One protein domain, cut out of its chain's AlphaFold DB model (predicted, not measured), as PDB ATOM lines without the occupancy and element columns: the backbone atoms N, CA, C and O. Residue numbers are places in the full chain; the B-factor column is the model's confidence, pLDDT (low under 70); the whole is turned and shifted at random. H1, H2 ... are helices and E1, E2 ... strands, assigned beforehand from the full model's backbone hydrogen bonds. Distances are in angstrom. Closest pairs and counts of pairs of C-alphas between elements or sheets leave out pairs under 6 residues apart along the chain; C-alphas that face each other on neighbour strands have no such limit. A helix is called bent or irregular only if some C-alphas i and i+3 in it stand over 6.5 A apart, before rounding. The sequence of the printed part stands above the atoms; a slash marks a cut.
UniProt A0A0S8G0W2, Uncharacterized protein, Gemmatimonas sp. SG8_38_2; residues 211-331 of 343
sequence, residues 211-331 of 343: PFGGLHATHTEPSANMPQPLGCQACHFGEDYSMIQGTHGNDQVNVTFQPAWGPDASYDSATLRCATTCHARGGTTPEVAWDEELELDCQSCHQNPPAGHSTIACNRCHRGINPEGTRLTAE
ATOM      1  N   PRO A 211      -9.817   1.977  14.464       77.50
ATOM      2  CA  PRO A 211     -10.801   1.061  15.051       77.50
ATOM      3  C   PRO A 211     -12.213   1.654  15.136       77.50
ATOM      4  O   PRO A 211     -12.394   2.849  15.349       77.50
ATOM      5  N   PHE A 212     -13.217   0.787  15.025       81.75
ATOM      6  CA  PHE A 212     -14.607   1.101  15.360       81.75
ATOM      7  C   PHE A 212     -14.886   0.654  16.801       81.75
ATOM      8  O   PHE A 212     -14.229  -0.257  17.301       81.75
ATOM      9  N   GLY A 213     -15.820   1.306  17.490       78.75
ATOM     10  CA  GLY A 213     -16.193   0.986  18.873       78.75
ATOM     11  C   GLY A 213     -17.674   0.653  19.005       78.75
ATOM     12  O   GLY A 213     -18.324   1.180  19.903       78.75
ATOM     13  N   GLY A 214     -18.205  -0.191  18.112       81.00
ATOM     14  CA  GLY A 214     -19.640  -0.487  18.001       81.00
ATOM     15  C   GLY A 214     -20.306  -0.855  19.331       81.00
ATOM     16  O   GLY A 214     -21.364  -0.323  19.661       81.00
ATOM     17  N   LEU A 215     -19.641  -1.659  20.168       80.81
ATOM     18  CA  LEU A 215     -20.186  -2.056  21.472       80.81
ATOM     19  C   LEU A 215     -19.993  -1.039  22.599       80.81
ATOM     20  O   LEU A 215     -20.578  -1.229  23.670       80.81
ATOM     21  N   HIS A 216     -19.167  -0.003  22.420       86.31
ATOM     22  CA  HIS A 216     -18.951   0.987  23.482       86.31
ATOM     23  C   HIS A 216     -20.247   1.688  23.815       86.31
ATOM     24  O   HIS A 216     -20.632   1.671  24.977       86.31
ATOM     25  N   ALA A 217     -20.946   2.207  22.802       83.44
ATOM     26  CA  ALA A 217     -22.185   2.950  22.991       83.44
ATOM     27  C   ALA A 217     -23.195   2.169  23.847       83.44
ATOM     28  O   ALA A 217     -23.746   2.702  24.802       83.44
ATOM     29  N   THR A 218     -23.338   0.861  23.611       79.25
ATOM     30  CA  THR A 218     -24.251  -0.003  24.378       79.25
ATOM     31  C   THR A 218     -23.926  -0.082  25.878       79.25
ATOM     32  O   THR A 218     -24.806  -0.397  26.679       79.25
ATOM     33  N   HIS A 219     -22.682   0.202  26.273       78.25
ATOM     34  CA  HIS A 219     -22.214   0.142  27.658       78.25
ATOM     35  C   HIS A 219     -21.917   1.512  28.273       78.25
ATOM     36  O   HIS A 219     -22.029   1.659  29.485       78.25
ATOM     37  N   THR A 220     -21.486   2.492  27.483       80.88
ATOM     38  CA  THR A 220     -21.007   3.801  27.954       80.88
ATOM     39  C   THR A 220     -22.019   4.916  27.723       80.88
ATOM     40  O   THR A 220     -21.849   6.006  28.271       80.88
ATOM     41  N   GLU A 221     -23.100   4.648  26.986       82.69
ATOM     42  CA  GLU A 221     -24.208   5.580  26.802       82.69
ATOM     43  C   GLU A 221     -25.475   5.094  27.523       82.69
ATOM     44  O   GLU A 221     -25.745   3.889  27.594       82.69
ATOM     45  N   PRO A 222     -26.285   6.016  28.076       79.56
ATOM     46  CA  PRO A 222     -27.575   5.661  28.638       79.56
ATOM     47  C   PRO A 222     -28.490   5.028  27.585       79.56
ATOM     48  O   PRO A 222     -28.693   5.572  26.501       79.56
ATOM     49  N   SER A 223     -29.131   3.923  27.943       73.69
ATOM     50  CA  SER A 223     -30.153   3.275  27.121       73.69
ATOM     51  C   SER A 223     -31.380   2.912  27.951       73.69
ATOM     52  O   SER A 223     -31.382   2.986  29.181       73.69
ATOM     53  N   ALA A 224     -32.450   2.467  27.284       69.50
ATOM     54  CA  ALA A 224     -33.630   1.955  27.979       69.50
ATOM     55  C   ALA A 224     -33.307   0.757  28.895       69.50
ATOM     56  O   ALA A 224     -34.026   0.539  29.869       69.50
ATOM     57  N   ASN A 225     -32.243   0.008  28.582       63.47
ATOM     58  CA  ASN A 225     -31.824  -1.192  29.303       63.47
ATOM     59  C   ASN A 225     -30.693  -0.918  30.305       63.47
ATOM     60  O   ASN A 225     -30.568  -1.655  31.278       63.47
ATOM     61  N   MET A 226     -29.926   0.158  30.104       69.69
ATOM     62  CA  MET A 226     -28.840   0.615  30.970       69.69
ATOM     63  C   MET A 226     -28.975   2.134  31.192       69.69
ATOM     64  O   MET A 226     -28.315   2.917  30.514       69.69
ATOM     65  N   PRO A 227     -29.852   2.586  32.109       67.88
ATOM     66  CA  PRO A 227     -30.059   4.017  32.346       67.88
ATOM     67  C   PRO A 227     -28.826   4.702  32.953       67.88
ATOM     68  O   PRO A 227     -28.679   5.915  32.824       67.88
ATOM     69  N   GLN A 228     -27.953   3.927  33.603       73.69
ATOM     70  CA  GLN A 228     -26.672   4.367  34.146       73.69
ATOM     71  C   GLN A 228     -25.542   3.646  33.398       73.69
ATOM     72  O   GLN A 228     -25.362   2.442  33.610       73.69
ATOM     73  N   PRO A 229     -24.809   4.336  32.507       77.56
ATOM     74  CA  PRO A 229     -23.734   3.723  31.744       77.56
ATOM     75  C   PRO A 229     -22.559   3.296  32.632       77.56
ATOM     76  O   PRO A 229     -22.325   3.828  33.720       77.56
ATOM     77  N   LEU A 230     -21.787   2.330  32.146       79.19
ATOM     78  CA  LEU A 230     -20.532   1.913  32.755       79.19
ATOM     79  C   LEU A 230     -19.461   2.990  32.547       79.19
ATOM     80  O   LEU A 230     -19.236   3.466  31.435       79.19
ATOM     81  N   GLY A 231     -18.741   3.326  33.618       80.38
ATOM     82  CA  GLY A 231     -17.507   4.102  33.507       80.38
ATOM     83  C   GLY A 231     -16.379   3.281  32.876       80.38
ATOM     84  O   GLY A 231     -16.354   2.054  33.000       80.38
ATOM     85  N   CYS A 232     -15.402   3.952  32.262       79.88
ATOM     86  CA  CYS A 232     -14.277   3.327  31.549       79.88
ATOM     87  C   CYS A 232     -13.527   2.292  32.408       79.88
ATOM     88  O   CYS A 232     -13.130   1.229  31.930       79.88
ATOM     89  N   GLN A 233     -13.413   2.555  33.716       78.25
ATOM     90  CA  GLN A 233     -12.725   1.694  34.680       78.25
ATOM     91  C   GLN A 233     -13.379   0.316  34.840       78.25
ATOM     92  O   GLN A 233     -12.779  -0.561  35.461       78.25
ATOM     93  N   ALA A 234     -14.604   0.110  34.340       80.00
ATOM     94  CA  ALA A 234     -15.263  -1.195  34.325       80.00
ATOM     95  C   ALA A 234     -14.507  -2.220  33.463       80.00
ATOM     96  O   ALA A 234     -14.401  -3.384  33.859       80.00
ATOM     97  N   CYS A 235     -13.961  -1.773  32.331       79.56
ATOM     98  CA  CYS A 235     -13.252  -2.607  31.354       79.56
ATOM     99  C   CYS A 235     -11.748  -2.306  31.298       79.56
ATOM    100  O   CYS A 235     -10.963  -3.146  30.876       79.56
ATOM    101  N   HIS A 236     -11.342  -1.126  31.748       79.56
ATOM    102  CA  HIS A 236      -9.952  -0.692  31.812       79.56
ATOM    103  C   HIS A 236      -9.553  -0.506  33.290       79.56
ATOM    104  O   HIS A 236      -9.301   0.596  33.790       79.56
ATOM    105  N   PHE A 237      -9.626  -1.599  34.046       80.25
ATOM    106  CA  PHE A 237      -9.396  -1.616  35.485       80.25
ATOM    107  C   PHE A 237      -7.911  -1.613  35.833       80.25
ATOM    108  O   PHE A 237      -7.129  -2.353  35.248       80.25
ATOM    109  N   GLY A 238      -7.546  -0.845  36.861       71.75
ATOM    110  CA  GLY A 238      -6.169  -0.786  37.355       71.75
ATOM    111  C   GLY A 238      -5.214  -0.010  36.446       71.75
ATOM    112  O   GLY A 238      -4.057   0.155  36.818       71.75
ATOM    113  N   GLU A 239      -5.701   0.494  35.311       69.62
ATOM    114  CA  GLU A 239      -4.962   1.407  34.449       69.62
ATOM    115  C   GLU A 239      -4.940   2.803  35.078       69.62
ATOM    116  O   GLU A 239      -5.975   3.346  35.486       69.62
ATOM    117  N   ASP A 240      -3.745   3.379  35.162       66.44
ATOM    118  CA  ASP A 240      -3.551   4.769  35.545       66.44
ATOM    119  C   ASP A 240      -3.515   5.642  34.287       66.44
ATOM    120  O   ASP A 240      -2.476   5.823  33.656       66.44
ATOM    121  N   TYR A 241      -4.669   6.194  33.922       61.66
ATOM    122  CA  TYR A 241      -4.801   7.090  32.768       61.66
ATOM    123  C   TYR A 241      -4.104   8.440  32.954       61.66
ATOM    124  O   TYR A 241      -4.065   9.230  32.015       61.66
ATOM    125  N   SER A 242      -3.586   8.743  34.153       55.16
ATOM    126  CA  SER A 242      -2.871  10.000  34.389       55.16
ATOM    127  C   SER A 242      -1.501  10.040  33.705       55.16
ATOM    128  O   SER A 242      -0.942  11.122  33.531       55.16
ATOM    129  N   MET A 243      -0.992   8.892  33.242       54.97
ATOM    130  CA  MET A 243       0.301   8.776  32.578       54.97
ATOM    131  C   MET A 243       0.120   8.108  31.207       54.97
ATOM    132  O   MET A 243      -0.090   6.904  31.117       54.97
ATOM    133  N   ILE A 244       0.278   8.862  30.109       58.62
ATOM    134  CA  ILE A 244       0.450   8.254  28.767       58.62
ATOM    135  C   ILE A 244       1.771   7.448  28.701       58.62
ATOM    136  O   ILE A 244       1.980   6.628  27.809       58.62
ATOM    137  N   GLN A 245       2.660   7.611  29.688       56.09
ATOM    138  CA  GLN A 245       3.811   6.731  29.870       56.09
ATOM    139  C   GLN A 245       3.359   5.319  30.287       56.09
ATOM    140  O   GLN A 245       2.578   5.156  31.220       56.09
ATOM    141  N   GLY A 246       3.903   4.278  29.649       63.09
ATOM    142  CA  GLY A 246       3.633   2.883  30.017       63.09
ATOM    143  C   GLY A 246       2.606   2.200  29.110       63.09
ATOM    144  O   GLY A 246       2.779   2.185  27.894       63.09
ATOM    145  N   THR A 247       1.578   1.569  29.687       64.19
ATOM    146  CA  THR A 247       0.580   0.767  28.951       64.19
ATOM    147  C   THR A 247      -0.395   1.620  28.139       64.19
ATOM    148  O   THR A 247      -0.834   1.187  27.084       64.19
ATOM    149  N   HIS A 248      -0.713   2.847  28.554       73.06
ATOM    150  CA  HIS A 248      -1.772   3.644  27.916       73.06
ATOM    151  C   HIS A 248      -1.354   4.336  26.593       73.06
ATOM    152  O   HIS A 248      -2.215   4.791  25.847       73.06
ATOM    153  N   GLY A 249      -0.054   4.362  26.261       68.75
ATOM    154  CA  GLY A 249       0.505   5.009  25.059       68.75
ATOM    155  C   GLY A 249       1.328   4.096  24.138       68.75
ATOM    156  O   GLY A 249       2.142   4.602  23.372       68.75
ATOM    157  N   ASN A 250       1.161   2.769  24.221       69.38
ATOM    158  CA  ASN A 250       1.998   1.769  23.534       69.38
ATOM    159  C   ASN A 250       1.369   1.151  22.263       69.38
ATOM    160  O   ASN A 250       1.749   0.047  21.865       69.38
ATOM    161  N   ASP A 251       0.375   1.824  21.676       67.12
ATOM    162  CA  ASP A 251      -0.429   1.360  20.533       67.12
ATOM    163  C   ASP A 251      -1.219   0.049  20.761       67.12
ATOM    164  O   ASP A 251      -1.756  -0.525  19.811       67.12
ATOM    165  N   GLN A 252      -1.345  -0.432  22.005       70.56
ATOM    166  CA  GLN A 252      -2.167  -1.598  22.343       70.56
ATOM    167  C   GLN A 252      -3.423  -1.198  23.119       70.56
ATOM    168  O   GLN A 252      -3.391  -0.369  24.027       70.56
ATOM    169  N   VAL A 253      -4.547  -1.838  22.790       68.62
ATOM    170  CA  VAL A 253      -5.777  -1.724  23.582       68.62
ATOM    171  C   VAL A 253      -5.645  -2.627  24.807       68.62
ATOM    172  O   VAL A 253      -5.786  -3.845  24.708       68.62
ATOM    173  N   ASN A 254      -5.381  -2.028  25.966       73.00
ATOM    174  CA  ASN A 254      -5.289  -2.751  27.234       73.00
ATOM    175  C   ASN A 254      -6.666  -2.802  27.900       73.00
ATOM    176  O   ASN A 254      -7.102  -1.837  28.529       73.00
ATOM    177  N   VAL A 255      -7.365  -3.924  27.732       77.12
ATOM    178  CA  VAL A 255      -8.619  -4.215  28.436       77.12
ATOM    179  C   VAL A 255      -8.312  -5.176  29.576       77.12
ATOM    180  O   VAL A 255      -8.001  -6.345  29.351       77.12
ATOM    181  N   THR A 256      -8.443  -4.682  30.800       78.50
ATOM    182  CA  THR A 256      -8.376  -5.490  32.017       78.50
ATOM    183  C   THR A 256      -9.712  -5.354  32.727       78.50
ATOM    184  O   THR A 256     -10.033  -4.300  33.274       78.50
ATOM    185  N   PHE A 257     -10.517  -6.414  32.732       78.94
ATOM    186  CA  PHE A 257     -11.809  -6.373  33.408       78.94
ATOM    187  C   PHE A 257     -11.637  -6.244  34.923       78.94
ATOM    188  O   PHE A 257     -10.766  -6.871  35.530       78.94
ATOM    189  N   GLN A 258     -12.525  -5.476  35.564       77.62
ATOM    190  CA  GLN A 258     -12.632  -5.529  37.023       77.62
ATOM    191  C   GLN A 258     -12.892  -6.976  37.478       77.62
ATOM    192  O   GLN A 258     -13.715  -7.662  36.866       77.62
ATOM    193  N   PRO A 259     -12.321  -7.426  38.612       76.12
ATOM    194  CA  PRO A 259     -12.576  -8.772  39.134       76.12
ATOM    195  C   PRO A 259     -14.066  -9.105  39.347       76.12
ATOM    196  O   PRO A 259     -14.449 -10.273  39.365       76.12
ATOM    197  N   ALA A 260     -14.922  -8.086  39.488       74.44
ATOM    198  CA  ALA A 260     -16.373  -8.232  39.605       74.44
ATOM    199  C   ALA A 260     -17.048  -8.845  38.360       74.44
ATOM    200  O   ALA A 260     -18.133  -9.411  38.483       74.44
ATOM    201  N   TRP A 261     -16.410  -8.787  37.184       73.50
ATOM    202  CA  TRP A 261     -16.921  -9.374  35.934       73.50
ATOM    203  C   TRP A 261     -16.664 -10.882  35.807       73.50
ATOM    204  O   TRP A 261     -17.127 -11.516  34.852       73.50
ATOM    205  N   GLY A 262     -15.992 -11.454  36.810       72.25
ATOM    206  CA  GLY A 262     -15.718 -12.875  36.955       72.25
ATOM    207  C   GLY A 262     -14.280 -13.252  36.593       72.25
ATOM    208  O   GLY A 262     -13.619 -12.536  35.845       72.25
ATOM    209  N   PRO A 263     -13.784 -14.386  37.119       75.00
ATOM    210  CA  PRO A 263     -12.403 -14.822  36.911       75.00
ATOM    211  C   PRO A 263     -12.091 -15.183  35.452       75.00
ATOM    212  O   PRO A 263     -10.931 -15.155  35.063       75.00
ATOM    213  N   ASP A 264     -13.120 -15.492  34.659       77.12
ATOM    214  CA  ASP A 264     -12.993 -15.860  33.246       77.12
ATOM    215  C   ASP A 264     -13.220 -14.661  32.304       77.12
ATOM    216  O   ASP A 264     -13.284 -14.833  31.085       77.12
ATOM    217  N   ALA A 265     -13.386 -13.447  32.853       82.75
ATOM    218  CA  ALA A 265     -13.547 -12.252  32.039       82.75
ATOM    219  C   ALA A 265     -12.256 -11.961  31.263       82.75
ATOM    220  O   ALA A 265     -11.187 -11.811  31.853       82.75
ATOM    221  N   SER A 266     -12.347 -11.899  29.939       85.19
ATOM    222  CA  SER A 266     -11.195 -11.736  29.060       85.19
ATOM    223  C   SER A 266     -11.554 -10.989  27.780       85.19
ATOM    224  O   SER A 266     -12.706 -10.962  27.345       85.19
ATOM    225  N   TYR A 267     -10.540 -10.353  27.202       85.38
ATOM    226  CA  TYR A 267     -10.597  -9.708  25.901       85.38
ATOM    227  C   TYR A 267      -9.522 -10.330  25.014       85.38
ATOM    228  O   TYR A 267      -8.346 -10.352  25.385       85.38
ATOM    229  N   ASP A 268      -9.929 -10.853  23.863       86.38
ATOM    230  CA  ASP A 268      -9.016 -11.336  22.833       86.38
ATOM    231  C   ASP A 268      -8.792 -10.226  21.804       86.38
ATOM    232  O   ASP A 268      -9.659  -9.940  20.983       86.38
ATOM    233  N   SER A 269      -7.610  -9.612  21.824       83.19
ATOM    234  CA  SER A 269      -7.254  -8.523  20.912       83.19
ATOM    235  C   SER A 269      -7.091  -8.956  19.452       83.19
ATOM    236  O   SER A 269      -7.107  -8.100  18.570       83.19
ATOM    237  N   ALA A 270      -6.956 -10.256  19.167       85.06
ATOM    238  CA  ALA A 270      -6.851 -10.762  17.799       85.06
ATOM    239  C   ALA A 270      -8.223 -10.913  17.131       85.06
ATOM    240  O   ALA A 270      -8.351 -10.713  15.925       85.06
ATOM    241  N   THR A 271      -9.242 -11.284  17.909       86.62
ATOM    242  CA  THR A 271     -10.619 -11.478  17.422       86.62
ATOM    243  C   THR A 271     -11.575 -10.374  17.860       86.62
ATOM    244  O   THR A 271     -12.735 -10.388  17.459       86.62
ATOM    245  N   LEU A 272     -11.088  -9.441  18.679       86.12
ATOM    246  CA  LEU A 272     -11.843  -8.378  19.337       86.12
ATOM    247  C   LEU A 272     -12.951  -8.888  20.273       86.12
ATOM    248  O   LEU A 272     -13.830  -8.122  20.663       86.12
ATOM    249  N   ARG A 273     -12.936 -10.173  20.645       86.62
ATOM    250  CA  ARG A 273     -14.020 -10.803  21.407       86.62
ATOM    251  C   ARG A 273     -13.883 -10.572  22.900       86.62
ATOM    252  O   ARG A 273     -12.821 -10.772  23.488       86.62
ATOM    253  N   CYS A 274     -15.005 -10.218  23.516       83.12
ATOM    254  CA  CYS A 274     -15.145 -10.081  24.956       83.12
ATOM    255  C   CYS A 274     -15.867 -11.306  25.523       83.12
ATOM    256  O   CYS A 274     -17.034 -11.564  25.207       83.12
ATOM    257  N   ALA A 275     -15.209 -12.014  26.435       81.06
ATOM    258  CA  ALA A 275     -15.836 -13.021  27.273       81.06
ATOM    259  C   ALA A 275     -16.008 -12.451  28.680       81.06
ATOM    260  O   ALA A 275     -15.074 -11.912  29.258       81.06
ATOM    261  N   THR A 276     -17.200 -12.571  29.257       74.88
ATOM    262  CA  THR A 276     -17.443 -12.251  30.669       74.88
ATOM    263  C   THR A 276     -18.385 -13.290  31.258       74.88
ATOM    264  O   THR A 276     -19.115 -13.972  30.531       74.88
ATOM    265  N   THR A 277     -18.462 -13.376  32.589       69.00
ATOM    266  CA  THR A 277     -19.484 -14.214  33.239       69.00
ATOM    267  C   THR A 277     -20.914 -13.771  32.891       69.00
ATOM    268  O   THR A 277     -21.862 -14.501  33.179       69.00
ATOM    269  N   CYS A 278     -21.110 -12.598  32.282       64.50
ATOM    270  CA  CYS A 278     -22.416 -12.140  31.815       64.50
ATOM    271  C   CYS A 278     -22.795 -12.760  30.464       64.50
ATOM    272  O   CYS A 278     -23.945 -13.160  30.303       64.50
ATOM    273  N   HIS A 279     -21.843 -12.922  29.541       66.62
ATOM    274  CA  HIS A 279     -22.131 -13.460  28.206       66.62
ATOM    275  C   HIS A 279     -22.329 -14.991  28.229       66.62
ATOM    276  O   HIS A 279     -23.110 -15.548  27.468       66.62
ATOM    277  N   ALA A 280     -21.779 -15.698  29.219       64.44
ATOM    278  CA  ALA A 280     -21.967 -17.146  29.362       64.44
ATOM    279  C   ALA A 280     -23.308 -17.588  30.013       64.44
ATOM    280  O   ALA A 280     -23.463 -18.758  30.366       64.44
ATOM    281  N   ARG A 281     -24.297 -16.696  30.209       66.75
ATOM    282  CA  ARG A 281     -25.539 -16.988  30.976       66.75
ATOM    283  C   ARG A 281     -26.701 -17.554  30.153       66.75
ATOM    284  O   ARG A 281     -27.839 -17.583  30.623       66.75
ATOM    285  N   GLY A 282     -26.410 -18.043  28.951       66.00
ATOM    286  CA  GLY A 282     -27.362 -18.768  28.110       66.00
ATOM    287  C   GLY A 282     -28.318 -17.893  27.301       66.00
ATOM    288  O   GLY A 282     -29.246 -18.453  26.720       66.00
ATOM    289  N   GLY A 283     -28.114 -16.571  27.264       73.19
ATOM    290  CA  GLY A 283     -28.801 -15.674  26.329       73.19
ATOM    291  C   GLY A 283     -28.454 -15.968  24.864       73.19
ATOM    292  O   GLY A 283     -27.640 -16.844  24.561       73.19
ATOM    293  N   THR A 284     -29.091 -15.250  23.940       75.25
ATOM    294  CA  THR A 284     -28.919 -15.473  22.495       75.25
ATOM    295  C   THR A 284     -27.578 -14.984  21.953       75.25
ATOM    296  O   THR A 284     -27.196 -15.402  20.862       75.25
ATOM    297  N   THR A 285     -26.858 -14.151  22.712       74.50
ATOM    298  CA  THR A 285     -25.626 -13.489  22.264       74.50
ATOM    299  C   THR A 285     -24.486 -13.729  23.266       74.50
ATOM    300  O   THR A 285     -24.098 -12.824  24.006       74.50
ATOM    301  N   PRO A 286     -23.963 -14.967  23.354       69.50
ATOM    302  CA  PRO A 286     -23.036 -15.355  24.414       69.50
ATOM    303  C   PRO A 286     -21.583 -14.915  24.205       69.50
ATOM    304  O   PRO A 286     -20.745 -15.117  25.082       69.50
ATOM    305  N   GLU A 287     -21.276 -14.323  23.056       75.12
ATOM    306  CA  GLU A 287     -20.002 -13.686  22.753       75.12
ATOM    307  C   GLU A 287     -20.281 -12.470  21.880       75.12
ATOM    308  O   GLU A 287     -21.110 -12.547  20.973       75.12
ATOM    309  N   VAL A 288     -19.575 -11.377  22.145       80.69
ATOM    310  CA  VAL A 288     -19.694 -10.119  21.403       80.69
ATOM    311  C   VAL A 288     -18.291  -9.636  21.047       80.69
ATOM    312  O   VAL A 288     -17.360  -9.822  21.842       80.69
ATOM    313  N   ALA A 289     -18.123  -9.054  19.864       84.50
ATOM    314  CA  ALA A 289     -16.859  -8.458  19.438       84.50
ATOM    315  C   ALA A 289     -16.918  -6.928  19.489       84.50
ATOM    316  O   ALA A 289     -17.935  -6.331  19.170       84.50
ATOM    317  N   TRP A 290     -15.827  -6.295  19.915       82.25
ATOM    318  CA  TRP A 290     -15.701  -4.853  20.171       82.25
ATOM    319  C   TRP A 290     -16.275  -3.950  19.066       82.25
ATOM    320  O   TRP A 290     -16.827  -2.884  19.355       82.25
ATOM    321  N   ASP A 291     -16.119  -4.366  17.813       84.31
ATOM    322  CA  ASP A 291     -16.514  -3.658  16.601       84.31
ATOM    323  C   ASP A 291     -17.920  -4.023  16.094       84.31
ATOM    324  O   ASP A 291     -18.372  -3.449  15.105       84.31
ATOM    325  N   GLU A 292     -18.635  -4.929  16.764       84.94
ATOM    326  CA  GLU A 292     -20.010  -5.283  16.417       84.94
ATOM    327  C   GLU A 292     -20.995  -4.186  16.853       84.94
ATOM    328  O   GLU A 292     -20.961  -3.685  17.978       84.94
ATOM    329  N   GLU A 293     -21.928  -3.847  15.968       81.56
ATOM    330  CA  GLU A 293     -23.093  -3.023  16.294       81.56
ATOM    331  C   GLU A 293     -24.255  -3.941  16.672       81.56
ATOM    332  O   GLU A 293     -24.839  -4.618  15.823       81.56
ATOM    333  N   LEU A 294     -24.576  -3.992  17.967       75.12
ATOM    334  CA  LEU A 294     -25.636  -4.845  18.495       75.12
ATOM    335  C   LEU A 294     -26.604  -4.042  19.356       75.12
ATOM    336  O   LEU A 294     -26.213  -3.400  20.334       75.12
ATOM    337  N   GLU A 295     -27.894  -4.172  19.052       72.75
ATOM    338  CA  GLU A 295     -28.949  -3.836  20.000       72.75
ATOM    339  C   GLU A 295     -29.084  -4.984  21.003       72.75
ATOM    340  O   GLU A 295     -29.578  -6.064  20.672       72.75
ATOM    341  N   LEU A 296     -28.613  -4.763  22.232       69.44
ATOM    342  CA  LEU A 296     -28.723  -5.748  23.303       69.44
ATOM    343  C   LEU A 296     -30.019  -5.544  24.093       69.44
ATOM    344  O   LEU A 296     -30.325  -4.455  24.592       69.44
ATOM    345  N   ASP A 297     -30.758  -6.632  24.258       69.19
ATOM    346  CA  ASP A 297     -31.949  -6.719  25.096       69.19
ATOM    347  C   ASP A 297     -31.771  -7.738  26.235       69.19
ATOM    348  O   ASP A 297     -30.720  -8.360  26.416       69.19
ATOM    349  N   CYS A 298     -32.820  -7.930  27.036       65.50
ATOM    350  CA  CYS A 298     -32.780  -8.901  28.126       65.50
ATOM    351  C   CYS A 298     -32.504 -10.335  27.640       65.50
ATOM    352  O   CYS A 298     -31.897 -11.101  28.387       65.50
ATOM    353  N   GLN A 299     -32.943 -10.689  26.425       74.19
ATOM    354  CA  GLN A 299     -32.766 -12.019  25.829       74.19
ATOM    355  C   GLN A 299     -31.327 -12.262  25.360       74.19
ATOM    356  O   GLN A 299     -30.838 -13.394  25.366       74.19
ATOM    357  N   SER A 300     -30.635 -11.183  25.007       73.50
ATOM    358  CA  SER A 300     -29.251 -11.198  24.552       73.50
ATOM    359  C   SER A 300     -28.317 -11.728  25.645       73.50
ATOM    360  O   SER A 300     -27.454 -12.562  25.369       73.50
ATOM    361  N   CYS A 301     -28.556 -11.333  26.902       66.75
ATOM    362  CA  CYS A 301     -27.738 -11.710  28.064       66.75
ATOM    363  C   CYS A 301     -28.339 -12.853  28.904       66.75
ATOM    364  O   CYS A 301     -27.613 -13.628  29.530       66.75
ATOM    365  N   HIS A 302     -29.667 -12.971  28.952       66.25
ATOM    366  CA  HIS A 302     -30.381 -13.944  29.780       66.25
ATOM    367  C   HIS A 302     -31.455 -14.667  28.974       66.25
ATOM    368  O   HIS A 302     -32.070 -14.083  28.101       66.25
ATOM    369  N   GLN A 303     -31.776 -15.915  29.313       67.62
ATOM    370  CA  GLN A 303     -32.986 -16.554  28.779       67.62
ATOM    371  C   GLN A 303     -34.210 -15.940  29.467       67.62
ATOM    372  O   GLN A 303     -34.574 -16.385  30.557       67.62
ATOM    373  N   ASN A 304     -34.819 -14.902  28.883       66.75
ATOM    374  CA  ASN A 304     -35.913 -14.166  29.519       66.75
ATOM    375  C   ASN A 304     -37.171 -13.979  28.637       66.75
ATOM    376  O   ASN A 304     -37.221 -13.037  27.847       66.75
ATOM    377  N   PRO A 305     -38.245 -14.765  28.837       64.62
ATOM    378  CA  PRO A 305     -38.441 -15.636  29.989       64.62
ATOM    379  C   PRO A 305     -37.867 -17.050  29.771       64.62
ATOM    380  O   PRO A 305     -37.849 -17.537  28.638       64.62
ATOM    381  N   PRO A 306     -37.439 -17.750  30.839       69.69
ATOM    382  CA  PRO A 306     -36.975 -19.132  30.743       69.69
ATOM    383  C   PRO A 306     -38.039 -20.077  30.173       69.69
ATOM    384  O   PRO A 306     -39.246 -19.831  30.270       69.69
ATOM    385  N   ALA A 307     -37.606 -21.221  29.640       76.44
ATOM    386  CA  ALA A 307     -38.530 -22.254  29.183       76.44
ATOM    387  C   ALA A 307     -39.512 -22.669  30.303       76.44
ATOM    388  O   ALA A 307     -39.106 -22.982  31.421       76.44
ATOM    389  N   GLY A 308     -40.815 -22.676  29.995       76.06
ATOM    390  CA  GLY A 308     -41.884 -23.027  30.944       76.06
ATOM    391  C   GLY A 308     -42.437 -21.864  31.780       76.06
ATOM    392  O   GLY A 308     -43.290 -22.088  32.640       76.06
ATOM    393  N   HIS A 309     -41.990 -20.631  31.539       79.88
ATOM    394  CA  HIS A 309     -42.478 -19.449  32.245       79.88
ATOM    395  C   HIS A 309     -43.884 -19.004  31.791       79.88
ATOM    396  O   HIS A 309     -44.301 -19.215  30.653       79.88
ATOM    397  N   SER A 310     -44.617 -18.348  32.696       78.06
ATOM    398  CA  SER A 310     -45.951 -17.781  32.445       78.06
ATOM    399  C   SER A 310     -45.927 -16.600  31.460       78.06
ATOM    400  O   SER A 310     -44.942 -15.866  31.413       78.06
ATOM    401  N   THR A 311     -47.045 -16.375  30.753       81.31
ATOM    402  CA  THR A 311     -47.297 -15.230  29.849       81.31
ATOM    403  C   THR A 311     -47.869 -13.988  30.552       81.31
ATOM    404  O   THR A 311     -48.264 -13.024  29.899       81.31
ATOM    405  N   ILE A 312     -47.968 -14.003  31.884       81.81
ATOM    406  CA  ILE A 312     -48.395 -12.844  32.680       81.81
ATOM    407  C   ILE A 312     -47.323 -11.743  32.601       81.81
ATOM    408  O   ILE A 312     -46.133 -12.045  32.616       81.81
ATOM    409  N   ALA A 313     -47.752 -10.473  32.572       80.56
ATOM    410  CA  ALA A 313     -46.858  -9.311  32.554       80.56
ATOM    411  C   ALA A 313     -45.763  -9.396  33.632       80.56
ATOM    412  O   ALA A 313     -46.049  -9.663  34.806       80.56
ATOM    413  N   CYS A 314     -44.520  -9.137  33.226       74.12
ATOM    414  CA  CYS A 314     -43.320  -9.439  34.005       74.12
ATOM    415  C   CYS A 314     -43.310  -8.713  35.353       74.12
ATOM    416  O   CYS A 314     -43.016  -9.312  36.388       74.12
ATOM    417  N   ASN A 315     -43.747  -7.453  35.355       81.12
ATOM    418  CA  ASN A 315     -43.791  -6.593  36.536       81.12
ATOM    419  C   ASN A 315     -44.760  -7.058  37.640       81.12
ATOM    420  O   ASN A 315     -44.739  -6.519  38.747       81.12
ATOM    421  N   ARG A 316     -45.612  -8.058  37.373       80.69
ATOM    422  CA  ARG A 316     -46.479  -8.654  38.401       80.69
ATOM    423  C   ARG A 316     -45.735  -9.593  39.342       80.69
ATOM    424  O   ARG A 316     -46.177  -9.766  40.475       80.69
ATOM    425  N   CYS A 317     -44.630 -10.178  38.885       75.19
ATOM    426  CA  CYS A 317     -43.800 -11.086  39.679       75.19
ATOM    427  C   CYS A 317     -42.388 -10.528  39.900       75.19
ATOM    428  O   CYS A 317     -41.815 -10.726  40.970       75.19
ATOM    429  N   HIS A 318     -41.847  -9.791  38.928       75.56
ATOM    430  CA  HIS A 318     -40.505  -9.222  38.970       75.56
ATOM    431  C   HIS A 318     -40.560  -7.725  39.264       75.56
ATOM    432  O   HIS A 318     -40.964  -6.919  38.427       75.56
ATOM    433  N   ARG A 319     -40.148  -7.344  40.476       77.31
ATOM    434  CA  ARG A 319     -39.985  -5.930  40.835       77.31
ATOM    435  C   ARG A 319     -38.826  -5.338  40.042       77.31
ATOM    436  O   ARG A 319     -37.803  -5.998  39.890       77.31
ATOM    437  N   GLY A 320     -38.985  -4.102  39.583       74.62
ATOM    438  CA  GLY A 320     -37.938  -3.420  38.829       74.62
ATOM    439  C   GLY A 320     -37.863  -3.799  37.346       74.62
ATOM    440  O   GLY A 320     -36.882  -3.475  36.699       74.62
ATOM    441  N   ILE A 321     -38.873  -4.477  36.790       75.50
ATOM    442  CA  ILE A 321     -38.969  -4.783  35.352       75.50
ATOM    443  C   ILE A 321     -40.240  -4.135  34.794       75.50
ATOM    444  O   ILE A 321     -41.251  -4.057  35.498       75.50
ATOM    445  N   ASN A 322     -40.217  -3.661  33.547       76.56
ATOM    446  CA  ASN A 322     -41.425  -3.172  32.874       76.56
ATOM    447  C   ASN A 322     -42.431  -4.312  32.568       76.56
ATOM    448  O   ASN A 322     -42.078  -5.492  32.623       76.56
ATOM    449  N   PRO A 323     -43.707  -4.005  32.256       80.81
ATOM    450  CA  PRO A 323     -44.717  -5.030  31.977       80.81
ATOM    451  C   PRO A 323     -44.346  -5.981  30.830       80.81
ATOM    452  O   PRO A 323     -44.698  -7.159  30.890       80.81
ATOM    453  N   GLU A 324     -43.626  -5.477  29.825       76.94
ATOM    454  CA  GLU A 324     -43.216  -6.216  28.627       76.94
ATOM    455  C   GLU A 324     -41.976  -7.100  28.846       76.94
ATOM    456  O   GLU A 324     -41.667  -7.918  27.986       76.94
ATOM    457  N   GLY A 325     -41.264  -6.966  29.974       71.94
ATOM    458  CA  GLY A 325     -40.067  -7.768  30.261       71.94
ATOM    459  C   GLY A 325     -38.831  -7.390  29.452       71.94
ATOM    460  O   GLY A 325     -37.876  -8.160  29.414       71.94
ATOM    461  N   THR A 326     -38.865  -6.233  28.799       69.75
ATOM    462  CA  THR A 326     -37.850  -5.775  27.850       69.75
ATOM    463  C   THR A 326     -36.835  -4.814  28.453       69.75
ATOM    464  O   THR A 326     -35.829  -4.566  27.806       69.75
ATOM    465  N   ARG A 327     -37.083  -4.268  29.656       69.00
ATOM    466  CA  ARG A 327     -36.185  -3.315  30.331       69.00
ATOM    467  C   ARG A 327     -36.365  -3.275  31.848       69.00
ATOM    468  O   ARG A 327     -37.435  -3.598  32.378       69.00
ATOM    469  N   LEU A 328     -35.328  -2.805  32.535       70.75
ATOM    470  CA  LEU A 328     -35.354  -2.501  33.964       70.75
ATOM    471  C   LEU A 328     -36.042  -1.148  34.230       70.75
ATOM    472  O   LEU A 328     -36.056  -0.265  33.372       70.75
ATOM    473  N   THR A 329     -36.659  -0.986  35.402       72.62
ATOM    474  CA  THR A 329     -37.126   0.331  35.874       72.62
ATOM    475  C   THR A 329     -35.975   1.076  36.549       72.62
ATOM    476  O   THR A 329     -34.990   0.460  36.949       72.62
ATOM    477  N   ALA A 330     -36.093   2.396  36.694       63.88
ATOM    478  CA  ALA A 330     -35.036   3.235  37.267       63.88
ATOM    479  C   ALA A 330     -34.646   2.839  38.708       63.88
ATOM    480  O   ALA A 330     -33.547   3.129  39.159       63.88
ATOM    481  N   GLU A 331     -35.541   2.170  39.434       63.03
ATOM    482  CA  GLU A 331     -35.347   1.735  40.819       63.03
ATOM    483  C   GLU A 331     -34.783   0.310  40.936       63.03
ATOM    484  O   GLU A 331     -34.595  -0.201  42.046       63.03
TER     485      GLU A 331
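This is residues 211 to 331 of the 343 residues of an uncharacterized protein of Gemmatimonas sp. SG8_38_2 (UniProt A0A0S8G0W2). This is a rod with little regular structure, mostly long loops: residues 221 to 265 loop out to one end, residues 302 to 331 to the other, with a small strand hairpin, E1 and E2, and two short helices between. The 121 printed residues give H1, E1, E2, H2 in order, antiparallel strands, class mixed, 17 residues in named elements. It is only just loose, close to compact: radius of gyration of the C-alphas 16.7 A, spans 56 by 27 by 26 A.

H1, residues 214 to 220, is apart from H2, residues 298 to 301. E1, residues 266 to 268, and E2, residues 273 to 275, form an antiparallel hairpin; N 266 and O 275 are 2.8 A apart. Residues 273 to 274 pair antiparallel with 288 to 289. H1 has 1 of 3 O i to N i+4 and 2 of 4 O i to N i+3 pairs within hydrogen-bond range; H2 is too short for the former.

H1, 10.9 A long, begins at C-alpha 214 (-19.640, -0.487, 18.001) and is only just irregular: C-alphas 214 and 217 are 6.6 A apart. E1 spans 6.6 A, E2 6.5 A; H2, 5.8 A, ends at C-alpha 301 (-27.738, -11.710, 28.064).

The farthest C-alphas, Gln 245 and Ile 312, are 55.8 A apart. The printed part has no cut; links H1 to E1 and E2 to H2 are long. Model confidence is under 70 in 37 residues, among them 239 to 247.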